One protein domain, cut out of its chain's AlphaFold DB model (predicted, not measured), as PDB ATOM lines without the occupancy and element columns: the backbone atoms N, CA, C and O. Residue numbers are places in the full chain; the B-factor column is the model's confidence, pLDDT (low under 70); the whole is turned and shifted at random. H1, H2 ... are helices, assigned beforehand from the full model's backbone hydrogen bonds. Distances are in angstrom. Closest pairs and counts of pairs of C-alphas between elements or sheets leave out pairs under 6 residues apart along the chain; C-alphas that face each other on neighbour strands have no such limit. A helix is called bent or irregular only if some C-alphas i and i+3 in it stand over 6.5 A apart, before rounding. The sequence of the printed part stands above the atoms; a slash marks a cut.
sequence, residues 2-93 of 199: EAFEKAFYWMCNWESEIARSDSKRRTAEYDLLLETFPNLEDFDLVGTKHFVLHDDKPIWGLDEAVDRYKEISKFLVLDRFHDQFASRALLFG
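This is residues 2 to 93 of the 199 residues of an uncharacterized protein of Bradyrhizobium valentinum (UniProt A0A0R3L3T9). H1 and H2 make a V, joined at its point by a tight link, and H3 lies in the opening of the V, side by side with H1 and crossed by H2. A long unnamed stretch, residues 37 to 61, swings out from the end of H2 and loops round to the start of H3, and residues 83 to 93 fold back after H3. The printed part has 92 residues with three named helices, in the order H1, H2, H3, and no named strand; the class is all helix, with 54 of the 92 residues in the helices. The whole is compact, with a radius of gyration of the C-alphas of 13.6 A, and its C-alphas span 39 by 27 by 22 A.

Find C-alpha 2 at (71.237, 65.086, 118.058); from there H1 runs through residues 2 to 20, 27.8 A from first to last C-alpha. After the two residues between them, H2 begins at C-alpha 23, (88.568, 74.916, 144.213), and covers residues 23 to 36, 20.0 A from first to last C-alpha. After residues 37 to 61, look for H3, residues 62 to 82, the longest helix with 21 residues and 30.8 A; it ends at C-alpha 82, (95.435, 71.940, 137.688). None of the three helices is bent.

Begin with H1 and look across to H3. They touch, with the C-alphas of Phe 4 and Val 66 the closest at 5.9 A, and run the same way at a shallow tilt of 21 degrees. Next compare H1 with H2: they are close but not clearly touching, their closest C-alphas being those of Ile 18 and Arg 26 at 6.8 A, and they run opposite ways at a steep tilt of 42 degrees. H2 touches H3, where the C-alphas of Tyr 30 and Leu 78 come closest at 6.1 A; these two run opposite ways at a steep tilt of 47 degrees. On the backbone, every O i to N i+4 pair of H2 is within hydrogen-bond range, while H1 has 14 of 15 and H3 has 14 of 17.

The two C-alphas farthest apart are those of Asp 22 and Asp 56, 40.6 A, while the first and last printed C-alphas, of Glu 2 and Gly 93, are 20.4 A apart. The printed part has no cut. The link from H1 to H2 is tight, with 2 residues between them, and the link from H2 to H3 is long, with 25. Look at the B-factor column for the pLDDT: its mean over the printed part is 72.8, and 31 printed residues are under 70, namely residues 38 to 62 and 84 to 89.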
ATOM      1  N   GLU A   2      72.059  64.280 117.120       72.81
ATOM      2  CA  GLU A   2      71.237  65.086 118.058       72.81
ATOM      3  C   GLU A   2      71.641  64.892 119.533       72.81
ATOM      4  O   GLU A   2      71.679  65.844 120.307       72.81
ATOM      5  N   ALA A   3      72.011  63.665 119.917       74.94
ATOM      6  CA  ALA A   3      72.534  63.372 121.251       74.94
ATOM      7  C   ALA A   3      73.878  64.078 121.536       74.94
ATOM      8  O   ALA A   3      74.063  64.619 122.624       74.94
ATOM      9  N   PHE A   4      74.770  64.162 120.541       75.38
ATOM     10  CA  PHE A   4      76.029  64.910 120.644       75.38
ATOM     11  C   PHE A   4      75.797  66.414 120.763       75.38
ATOM     12  O   PHE A   4      76.491  67.074 121.523       75.38
ATOM     13  N   GLU A   5      74.800  66.962 120.070       79.06
ATOM     14  CA  GLU A   5      74.450  68.377 120.200       79.06
ATOM     15  C   GLU A   5      73.933  68.720 121.593       79.06
ATOM     16  O   GLU A   5      74.386  69.690 122.202       79.06
ATOM     17  N   LYS A   6      73.049  67.883 122.144       85.56
ATOM     18  CA  LYS A   6      72.606  68.023 123.535       85.56
ATOM     19  C   LYS A   6      73.783  67.933 124.506       85.56
ATOM     20  O   LYS A   6      73.875  68.746 125.421       85.56
ATOM     21  N   ALA A   7      74.690  66.979 124.295       84.19
ATOM     22  CA  ALA A   7      75.874  66.817 125.129       84.19
ATOM     23  C   ALA A   7      76.838  68.007 125.022       84.19
ATOM     24  O   ALA A   7      77.351  68.454 126.042       84.19
ATOM     25  N   PHE A   8      77.038  68.567 123.828       84.69
ATOM     26  CA  PHE A   8      77.877  69.747 123.612       84.69
ATOM     27  C   PHE A   8      77.357  70.957 124.397       84.69
ATOM     28  O   PHE A   8      78.097  71.551 125.181       84.69
ATOM     29  N   TYR A   9      76.069  71.291 124.266       87.88
ATOM     30  CA  TYR A   9      75.483  72.408 125.018       87.88
ATOM     31  C   TYR A   9      75.445  72.149 126.526       87.88
ATOM     32  O   TYR A   9      75.641  73.073 127.317       87.88
ATOM     33  N   TRP A  10      75.237  70.896 126.937       91.50
ATOM     34  CA  TRP A  10      75.360  70.510 128.339       91.50
ATOM     35  C   TRP A  10      76.775  70.776 128.868       91.50
ATOM     36  O   TRP A  10      76.919  71.387 129.924       91.50
ATOM     37  N   MET A  11      77.809  70.412 128.103       89.38
ATOM     38  CA  MET A  11      79.204  70.667 128.467       89.38
ATOM     39  C   MET A  11      79.541  72.161 128.531       89.38
ATOM     40  O   MET A  11      80.235  72.569 129.456       89.38
ATOM     41  N   CYS A  12      79.007  72.990 127.627       87.12
ATOM     42  CA  CYS A  12      79.177  74.451 127.683       87.12
ATOM     43  C   CYS A  12      78.632  75.039 128.999       87.12
ATOM     44  O   CYS A  12      79.266  75.873 129.655       87.12
ATOM     45  N   ASN A  13      77.441  74.583 129.404       90.62
ATOM     46  CA  ASN A  13      76.814  75.007 130.654       90.62
ATOM     47  C   ASN A  13      77.601  74.509 131.869       90.62
ATOM     48  O   ASN A  13      77.846  75.278 132.798       90.62
ATOM     49  N   TRP A  14      78.032  73.249 131.839       92.38
ATOM     50  CA  TRP A  14      78.816  72.646 132.910       92.38
ATOM     51  C   TRP A  14      80.186  73.323 133.071       92.38
ATOM     52  O   TRP A  14      80.588  73.621 134.192       92.38
ATOM     53  N   GLU A  15      80.873  73.669 131.976       89.94
ATOM     54  CA  GLU A  15      82.126  74.432 132.020       89.94
ATOM     55  C   GLU A  15      81.930  75.802 132.694       89.94
ATOM     56  O   GLU A  15      82.739  76.234 133.521       89.94
ATOM     57  N   SER A  16      80.830  76.482 132.372       88.69
ATOM     58  CA  SER A  16      80.484  77.764 132.992       88.69
ATOM     59  C   SER A  16      80.177  77.620 134.485       88.69
ATOM     60  O   SER A  16      80.497  78.510 135.276       88.69
ATOM     61  N   GLU A  17      79.555  76.511 134.884       91.81
ATOM     62  CA  GLU A  17      79.259  76.192 136.280       91.81
ATOM     63  C   GLU A  17      80.539  75.891 137.074       91.81
ATOM     64  O   GLU A  17      80.774  76.497 138.122       91.81
ATOM     65  N   ILE A  18      81.400  75.008 136.561       89.56
ATOM     66  CA  ILE A  18      82.627  74.563 137.238       89.56
ATOM     67  C   ILE A  18      83.684  75.678 137.310       89.56
ATOM     68  O   ILE A  18      84.450  75.782 138.271       89.56
ATOM     69  N   ALA A  19      83.695  76.595 136.338       86.06
ATOM     70  CA  ALA A  19      84.522  77.797 136.405       86.06
ATOM     71  C   ALA A  19      84.126  78.715 137.576       86.06
ATOM     72  O   ALA A  19      84.987  79.371 138.165       86.06
ATOM     73  N   ARG A  20      82.838  78.736 137.948       88.44
ATOM     74  CA  ARG A  20      82.302  79.529 139.067       88.44
ATOM     75  C   ARG A  20      82.359  78.803 140.411       88.44
ATOM     76  O   ARG A  20      82.124  79.438 141.437       88.44
ATOM     77  N   SER A  21      82.633  77.500 140.422       88.81
ATOM     78  CA  SER A  21      82.680  76.723 141.657       88.81
ATOM     79  C   SER A  21      83.951  76.979 142.468       88.81
ATOM     80  O   SER A  21      84.927  77.571 141.995       88.81
ATOM     81  N   ASP A  22      83.946  76.501 143.709       89.00
ATOM     82  CA  ASP A  22      85.118  76.538 144.570       89.00
ATOM     83  C   ASP A  22      86.198  75.542 144.110       89.00
ATOM     84  O   ASP A  22      85.955  74.599 143.351       89.00
ATOM     85  N   SER A  23      87.431  75.771 144.571       85.81
ATOM     86  CA  SER A  23      88.568  74.916 144.213       85.81
ATOM     87  C   SER A  23      88.411  73.490 144.738       85.81
ATOM     88  O   SER A  23      88.883  72.565 144.094       85.81
ATOM     89  N   LYS A  24      87.739  73.305 145.885       89.06
ATOM     90  CA  LYS A  24      87.543  71.981 146.488       89.06
ATOM     91  C   LYS A  24      86.659  71.097 145.618       89.06
ATOM     92  O   LYS A  24      87.014  69.946 145.398       89.06
ATOM     93  N   ARG A  25      85.554  71.635 145.086       87.81
ATOM     94  CA  ARG A  25      84.703  70.900 144.144       87.81
ATOM     95  C   ARG A  25      85.465  70.518 142.882       87.81
ATOM     96  O   ARG A  25      85.360  69.379 142.454       87.81
ATOM     97  N   ARG A  26      86.248  71.442 142.312       88.06
ATOM     98  CA  ARG A  26      87.042  71.161 141.103       88.06
ATOM     99  C   ARG A  26      88.010  70.001 141.307       88.06
ATOM    100  O   ARG A  26      88.027  69.091 140.492       88.06
ATOM    101  N   THR A  27      88.760  70.021 142.405       86.31
ATOM    102  CA  THR A  27      89.713  68.953 142.718       86.31
ATOM    103  C   THR A  27      89.009  67.627 142.989       86.31
ATOM    104  O   THR A  27      89.409  66.623 142.423       86.31
ATOM    105  N   ALA A  28      87.906  67.618 143.746       88.12
ATOM    106  CA  ALA A  28      87.153  66.386 144.002       88.12
ATOM    107  C   ALA A  28      86.589  65.744 142.718       88.12
ATOM    108  O   ALA A  28      86.619  64.527 142.572       88.12
ATOM    109  N   GLU A  29      86.086  66.554 141.782       87.31
ATOM    110  CA  GLU A  29      85.600  66.075 140.478       87.31
ATOM    111  C   GLU A  29      86.749  65.552 139.602       87.31
ATOM    112  O   GLU A  29      86.583  64.561 138.893       87.31
ATOM    113  N   TYR A  30      87.915  66.198 139.656       85.38
ATOM    114  CA  TYR A  30      89.107  65.758 138.932       85.38
ATOM    115  C   TYR A  30      89.642  64.428 139.478       85.38
ATOM    116  O   TYR A  30      89.880  63.502 138.705       85.38
ATOM    117  N   ASP A  31      89.737  64.298 140.802       85.94
ATOM    118  CA  ASP A  31      90.181  63.072 141.469       85.94
ATOM    119  C   ASP A  31      89.234  61.902 141.160       85.94
ATOM    120  O   ASP A  31      89.692  60.820 140.805       85.94
ATOM    121  N   LEU A  32      87.915  62.131 141.185       87.31
ATOM    122  CA  LEU A  32      86.924  61.117 140.810       87.31
ATOM    123  C   LEU A  32      87.098  60.644 139.357       87.31
ATOM    124  O   LEU A  32      86.954  59.455 139.066       87.31
ATOM    125  N   LEU A  33      87.405  61.558 138.431       82.62
ATOM    126  CA  LEU A  33      87.665  61.198 137.034       82.62
ATOM    127  C   LEU A  33      88.948  60.377 136.892       82.62
ATOM    128  O   LEU A  33      88.945  59.413 136.132       82.62
ATOM    129  N   LEU A  34      90.003  60.707 137.638       81.38
ATOM    130  CA  LEU A  34      91.244  59.927 137.658       81.38
ATOM    131  C   LEU A  34      91.055  58.537 138.287       81.38
ATOM    132  O   LEU A  34      91.654  57.572 137.820       81.38
ATOM    133  N   GLU A  35      90.208  58.410 139.311       83.94
ATOM    134  CA  GLU A  35      89.824  57.108 139.877       83.94
ATOM    135  C   GLU A  35      89.038  56.260 138.872       83.94
ATOM    136  O   GLU A  35      89.232  55.047 138.784       83.94
ATOM    137  N   THR A  36      88.154  56.902 138.104       77.56
ATOM    138  CA  THR A  36      87.317  56.226 137.105       77.56
ATOM    139  C   THR A  36      88.127  55.822 135.869       77.56
ATOM    140  O   THR A  36      87.870  54.771 135.280       77.56
ATOM    141  N   PHE A  37      89.123  56.627 135.494       71.62
ATOM    142  CA  PHE A  37      89.941  56.462 134.292       71.62
ATOM    143  C   PHE A  37      91.434  56.566 134.635       71.62
ATOM    144  O   PHE A  37      92.063  57.602 134.408       71.62
ATOM    145  N   PRO A  38      92.021  55.491 135.190       64.94
ATOM    146  CA  PRO A  38      93.393  55.516 135.687       64.94
ATOM    147  C   PRO A  38      94.456  55.582 134.580       64.94
ATOM    148  O   PRO A  38      95.594  55.955 134.870       64.94
ATOM    149  N   ASN A  39      94.125  55.243 133.325       62.22
ATOM    150  CA  ASN A  39      95.058  55.314 132.199       62.22
ATOM    151  C   ASN A  39      94.628  56.368 131.173       62.22
ATOM    152  O   ASN A  39      93.474  56.430 130.761       62.22
ATOM    153  N   LEU A  40      95.593  57.147 130.678       51.66
ATOM    154  CA  LEU A  40      95.364  58.144 129.623       51.66
ATOM    155  C   LEU A  40      94.968  57.505 128.275       51.66
ATOM    156  O   LEU A  40      94.313  58.136 127.452       51.66
ATOM    157  N   GLU A  41      95.337  56.240 128.057       51.19
ATOM    158  CA  GLU A  41      94.917  55.457 126.886       51.19
ATOM    159  C   GLU A  41      93.404  55.167 126.891       51.19
ATOM    160  O   GLU A  41      92.821  54.978 125.827       51.19
ATOM    161  N   ASP A  42      92.742  55.245 128.055       49.97
ATOM    162  CA  ASP A  42      91.279  55.198 128.165       49.97
ATOM    163  C   ASP A  42      90.619  56.547 127.783       49.97
ATOM    164  O   ASP A  42      89.402  56.618 127.608       49.97
ATOM    165  N   PHE A  43      91.409  57.623 127.631       47.62
ATOM    166  CA  PHE A  43      90.957  58.984 127.305       47.62
ATOM    167  C   PHE A  43      91.123  59.363 125.825       47.62
ATOM    168  O   PHE A  43      90.299  60.111 125.294       47.62
ATOM    169  N   ASP A  44      92.157  58.856 125.146       45.84
ATOM    170  CA  ASP A  44      92.467  59.186 123.740       45.84
ATOM    171  C   ASP A  44      91.929  58.147 122.740       45.84
ATOM    172  O   ASP A  44      92.450  57.928 121.649       45.84
ATOM    173  N   LEU A  45      90.830  57.492 123.102       45.78
ATOM    174  CA  LEU A  45      90.144  56.501 122.269       45.78
ATOM    175  C   LEU A  45      89.480  57.107 121.014       45.78
ATOM    176  O   LEU A  45      89.075  56.386 120.103       45.78
ATOM    177  N   VAL A  46      89.361  58.437 120.973       42.84
ATOM    178  CA  VAL A  46      88.637  59.214 119.952       42.84
ATOM    179  C   VAL A  46      89.577  60.199 119.230       42.84
ATOM    180  O   VAL A  46      89.126  60.930 118.355       42.84
ATOM    181  N   GLY A  47      90.880  60.244 119.545       42.59
ATOM    182  CA  GLY A  47      91.795  61.219 118.937       42.59
ATOM    183  C   GLY A  47      91.254  62.637 119.106       42.59
ATOM    184  O   GLY A  47      90.945  63.297 118.110       42.59
ATOM    185  N   THR A  48      91.037  63.060 120.357       49.34
ATOM    186  CA  THR A  48      90.217  64.214 120.782       49.34
ATOM    187  C   THR A  48      90.794  65.581 120.401       49.34
ATOM    188  O   THR A  48      90.932  66.498 121.203       49.34
ATOM    189  N   LYS A  49      91.017  65.797 119.106       50.72
ATOM    190  CA  LYS A  49      90.726  67.090 118.499       50.72
ATOM    191  C   LYS A  49      89.227  67.142 118.273       50.72
ATOM    192  O   LYS A  49      88.663  66.256 117.632       50.72
ATOM    193  N   HIS A  50      88.587  68.173 118.815       48.72
ATOM    194  CA  HIS A  50      87.168  68.406 118.625       48.72
ATOM    195  C   HIS A  50      86.773  68.165 117.159       48.72
ATOM    196  O   HIS A  50      87.308  68.766 116.221       48.72
ATOM    197  N   PHE A  51      85.831  67.236 116.990       50.12
ATOM    198  CA  PHE A  51      85.151  66.934 115.741       50.12
ATOM    199  C   PHE A  51      85.964  66.240 114.630       50.12
ATOM    200  O   PHE A  51      85.742  66.524 113.456       50.12
ATOM    201  N   VAL A  52      86.871  65.307 114.885       42.03
ATOM    202  CA  VAL A  52      87.319  64.449 113.767       42.03
ATOM    203  C   VAL A  52      86.144  63.566 113.305       42.03
ATOM    204  O   VAL A  52      85.451  62.960 114.118       42.03
ATOM    205  N   LEU A  53      85.849  63.563 111.998       41.28
ATOM    206  CA  LEU A  53      84.934  62.582 111.409       41.28
ATOM    207  C   LEU A  53      85.644  61.233 111.498       41.28
ATOM    208  O   LEU A  53      86.659  61.033 110.836       41.28
ATOM    209  N   HIS A  54      85.139  60.339 112.341       45.16
ATOM    210  CA  HIS A  54      85.582  58.955 112.327       45.16
ATOM    211  C   HIS A  54      85.049  58.317 111.047       45.16
ATOM    212  O   HIS A  54      83.860  58.014 110.953       45.16
ATOM    213  N   ASP A  55      85.927  58.162 110.057       43.22
ATOM    214  CA  ASP A  55      85.639  57.382 108.848       43.22
ATOM    215  C   ASP A  55      85.543  55.874 109.141       43.22
ATOM    216  O   ASP A  55      85.073  55.111 108.300       43.22
ATOM    217  N   ASP A  56      85.853  55.446 110.367       44.38
ATOM    218  CA  ASP A  56      85.720  54.064 110.799       44.38
ATOM    219  C   ASP A  56      84.638  53.939 111.870       44.38
ATOM    220  O   ASP A  56      84.644  54.624 112.894       44.38
ATOM    221  N   LYS A  57      83.663  53.066 111.590       47.88
ATOM    222  CA  LYS A  57      82.517  52.761 112.454       47.88
ATOM    223  C   LYS A  57      82.981  52.596 113.910       47.88
ATOM    224  O   LYS A  57      83.715  51.643 114.181       47.88
ATOM    225  N   PRO A  58      82.544  53.449 114.854       52.56
ATOM    226  CA  PRO A  58      82.844  53.217 116.254       52.56
ATOM    227  C   PRO A  58      82.228  51.879 116.672       52.56
ATOM    228  O   PRO A  58      81.095  51.561 116.312       52.56
ATOM    229  N   ILE A  59      82.993  51.092 117.425       56.00
ATOM    230  CA  ILE A  59      82.566  49.797 117.981       56.00
ATOM    231  C   ILE A  59      81.426  49.989 119.009       56.00
ATOM    232  O   ILE A  59      80.731  49.037 119.355       56.00
ATOM    233  N   TRP A  60      81.198  51.227 119.458       60.94
ATOM    234  CA  TRP A  60      80.262  51.590 120.522       60.94
ATOM    235  C   TRP A  60      78.875  52.008 120.038       60.94
ATOM    236  O   TRP A  60      78.686  52.545 118.942       60.94
ATOM    237  N   GLY A  61      77.899  51.832 120.931       68.00
ATOM    238  CA  GLY A  61      76.578  52.435 120.794       68.00
ATOM    239  C   GLY A  61      76.639  53.964 120.889       68.00
ATOM    240  O   GLY A  61      77.541  54.536 121.499       68.00
ATOM    241  N   LEU A  62      75.651  54.642 120.298       68.75
ATOM    242  CA  LEU A  62      75.574  56.108 120.295       68.75
ATOM    243  C   LEU A  62      75.577  56.702 121.714       68.75
ATOM    244  O   LEU A  62      76.214  57.730 121.932       68.75
ATOM    245  N   ASP A  63      74.878  56.066 122.651       75.31
ATOM    246  CA  ASP A  63      74.766  56.551 124.031       75.31
ATOM    247  C   ASP A  63      76.110  56.470 124.761       75.31
ATOM    248  O   ASP A  63      76.549  57.448 125.361       75.31
ATOM    249  N   GLU A  64      76.821  55.351 124.604       73.50
ATOM    250  CA  GLU A  64      78.161  55.163 125.161       73.50
ATOM    251  C   GLU A  64      79.141  56.201 124.599       73.50
ATOM    252  O   GLU A  64      79.841  56.865 125.358       73.50
ATOM    253  N   ALA A  65      79.129  56.437 123.284       72.06
ATOM    254  CA  ALA A  65      79.984  57.450 122.663       72.06
ATOM    255  C   ALA A  65      79.685  58.878 123.167       72.06
ATOM    256  O   ALA A  65      80.594  59.699 123.317       72.06
ATOM    257  N   VAL A  66      78.415  59.187 123.443       76.25
ATOM    258  CA  VAL A  66      77.991  60.483 123.990       76.25
ATOM    259  C   VAL A  66      78.443  60.656 125.436       76.25
ATOM    260  O   VAL A  66      78.863  61.753 125.814       76.25
ATOM    261  N   ASP A  67      78.367  59.608 126.248       81.38
ATOM    262  CA  ASP A  67      78.815  59.670 127.635       81.38
ATOM    263  C   ASP A  67      80.340  59.770 127.723       81.38
ATOM    264  O   ASP A  67      80.837  60.665 128.410       81.38
ATOM    265  N   ARG A  68      81.076  59.012 126.897       75.06
ATOM    266  CA  ARG A  68      82.537  59.165 126.772       75.06
ATOM    267  C   ARG A  68      82.942  60.569 126.342       75.06
ATOM    268  O   ARG A  68      83.861  61.153 126.912       75.06
ATOM    269  N   TYR A  69      82.221  61.164 125.392       77.12
ATOM    270  CA  TYR A  69      82.449  62.556 125.001       77.12
ATOM    271  C   TYR A  69      82.341  63.522 126.192       77.12
ATOM    272  O   TYR A  69      83.179  64.418 126.334       77.12
ATOM    273  N   LYS A  70      81.331  63.355 127.059       83.00
ATOM    274  CA  LYS A  70      81.165  64.211 128.244       83.00
ATOM    275  C   LYS A  70      82.313  64.013 129.225       83.00
ATOM    276  O   LYS A  70      82.833  64.998 129.734       83.00
ATOM    277  N   GLU A  71      82.711  62.773 129.490       82.44
ATOM    278  CA  GLU A  71      83.793  62.442 130.427       82.44
ATOM    279  C   GLU A  71      85.126  63.058 129.996       82.44
ATOM    280  O   GLU A  71      85.761  63.758 130.786       82.44
ATOM    281  N   ILE A  72      85.491  62.911 128.719       76.81
ATOM    282  CA  ILE A  72      86.719  63.510 128.177       76.81
ATOM    283  C   ILE A  72      86.646  65.037 128.241       76.81
ATOM    284  O   ILE A  72      87.591  65.700 128.664       76.81
ATOM    285  N   SER A  73      85.497  65.610 127.883       80.56
ATOM    286  CA  SER A  73      85.301  67.059 127.952       80.56
ATOM    287  C   SER A  73      85.429  67.588 129.384       80.56
ATOM    288  O   SER A  73      86.022  68.643 129.594       80.56
ATOM    289  N   LYS A  74      84.905  66.861 130.381       86.25
ATOM    290  CA  LYS A  74      85.057  67.224 131.797       86.25
ATOM    291  C   LYS A  74      86.516  67.205 132.226       86.25
ATOM    292  O   LYS A  74      86.954  68.152 132.873       86.25
ATOM    293  N   PHE A  75      87.247  66.159 131.848       82.12
ATOM    294  CA  PHE A  75      88.665  66.040 132.161       82.12
ATOM    295  C   PHE A  75      89.462  67.206 131.578       82.12
ATOM    296  O   PHE A  75      90.118  67.906 132.335       82.12
ATOM    297  N   LEU A  76      89.314  67.503 130.281       79.12
ATOM    298  CA  LEU A  76      90.009  68.625 129.629       79.12
ATOM    299  C   LEU A  76      89.700  69.978 130.291       79.12
ATOM    300  O   LEU A  76      90.575  70.828 130.456       79.12
ATOM    301  N   VAL A  77      88.446  70.189 130.702       84.56
ATOM    302  CA  VAL A  77      88.038  71.403 131.419       84.56
ATOM    303  C   VAL A  77      88.608  71.459 132.838       84.56
ATOM    304  O   VAL A  77      88.830  72.560 133.335       84.56
ATOM    305  N   LEU A  78      88.798  70.328 133.518       84.50
ATOM    306  CA  LEU A  78      89.316  70.283 134.889       84.50
ATOM    307  C   LEU A  78      90.843  70.335 134.936       84.50
ATOM    308  O   LEU A  78      91.390  71.081 135.746       84.50
ATOM    309  N   ASP A  79      91.510  69.627 134.028       80.81
ATOM    310  CA  ASP A  79      92.966  69.581 133.884       80.81
ATOM    311  C   ASP A  79      93.560  70.988 133.729       80.81
ATOM    312  O   ASP A  79      94.518  71.351 134.409       80.81
ATOM    313  N   ARG A  80      92.890  71.877 132.981       78.62
ATOM    314  CA  ARG A  80      93.315  73.286 132.836       78.62
ATOM    315  C   ARG A  80      93.375  74.075 134.154       78.62
ATOM    316  O   ARG A  80      94.004  75.126 134.212       78.62
ATOM    317  N   PHE A  81      92.621  73.661 135.178       78.75
ATOM    318  CA  PHE A  81      92.645  74.308 136.492       78.75
ATOM    319  C   PHE A  81      93.772  73.759 137.372       78.75
ATOM    320  O   PHE A  81      94.114  74.398 138.368       78.75
ATOM    321  N   HIS A  82      94.325  72.600 137.012       73.75
ATOM    322  CA  HIS A  82      95.435  71.940 137.688       73.75
ATOM    323  C   HIS A  82      96.787  72.248 137.028       73.75
ATOM    324  O   HIS A  82      97.785  72.377 137.738       73.75
ATOM    325  N   ASP A  83      96.828  72.445 135.708       73.81
ATOM    326  CA  ASP A  83      98.032  72.887 135.010       73.81
ATOM    327  C   ASP A  83      98.208  74.414 135.096       73.81
ATOM    328  O   ASP A  83      97.452  75.212 134.544       73.81
ATOM    329  N   GLN A  84      99.270  74.831 135.786       62.56
ATOM    330  CA  GLN A  84      99.664  76.233 135.937       62.56
ATOM    331  C   GLN A  84     100.097  76.905 134.619       62.56
ATOM    332  O   GLN A  84     100.139  78.137 134.557       62.56
ATOM    333  N   PHE A  85     100.424  76.119 133.590       58.06
ATOM    334  CA  PHE A  85     100.829  76.593 132.265       58.06
ATOM    335  C   PHE A  85      99.716  76.491 131.217       58.06
ATOM    336  O   PHE A  85      99.865  77.043 130.122       58.06
ATOM    337  N   ALA A  86      98.598  75.838 131.540       64.19
ATOM    338  CA  ALA A  86      97.477  75.712 130.627       64.19
ATOM    339  C   ALA A  86      96.800  77.064 130.374       64.19
ATOM    340  O   ALA A  86      96.688  77.941 131.239       64.19
ATOM    341  N   SER A  87      96.315  77.230 129.143       63.50
ATOM    342  CA  SER A  87      95.512  78.390 128.776       63.50
ATOM    343  C   SER A  87      94.256  78.448 129.645       63.50
ATOM    344  O   SER A  87      93.490  77.491 129.717       63.50
ATOM    345  N   ARG A  88      93.994  79.612 130.250       67.38
ATOM    346  CA  ARG A  88      92.737  79.880 130.971       67.38
ATOM    347  C   ARG A  88      91.549  80.143 130.039       67.38
ATOM    348  O   ARG A  88      90.476  80.502 130.519       67.38
ATOM    349  N   ALA A  89      91.743  80.038 128.723       66.06
ATOM    350  CA  ALA A  89      90.652  80.152 127.768       66.06
ATOM    351  C   ALA A  89      89.609  79.047 128.003       66.06
ATOM    352  O   ALA A  89      89.924  77.944 128.461       66.06
ATOM    353  N   LEU A  90      88.350  79.366 127.700       73.88
ATOM    354  CA  LEU A  90      87.279  78.377 127.716       73.88
ATOM    355  C   LEU A  90      87.534  77.329 126.633       73.88
ATOM    356  O   LEU A  90      87.878  77.688 125.506       73.88
ATOM    357  N   LEU A  91      87.346  76.058 126.987       75.88
ATOM    358  CA  LEU A  91      87.383  74.953 126.040       75.88
ATOM    359  C   LEU A  91      86.252  75.132 125.025       75.88
ATOM    360  O   LEU A  91      86.483  75.033 123.829       75.88
ATOM    361  N   PHE A  92      85.056  75.511 125.484       78.31
ATOM    362  CA  PHE A  92      83.903  75.787 124.627       78.31
ATOM    363  C   PHE A  92      83.744  77.287 124.341       78.31
ATOM    364  O   PHE A  92      82.688  77.879 124.567       78.31
ATOM    365  N   GLY A  93      84.816  77.924 123.866       78.44
ATOM    366  CA  GLY A  93      84.786  79.327 123.444       78.44
ATOM    367  C   GLY A  93      84.005  79.567 122.142       78.44
ATOM    368  O   GLY A  93      83.585  78.633 121.456       78.44
TER     369      GLY A  93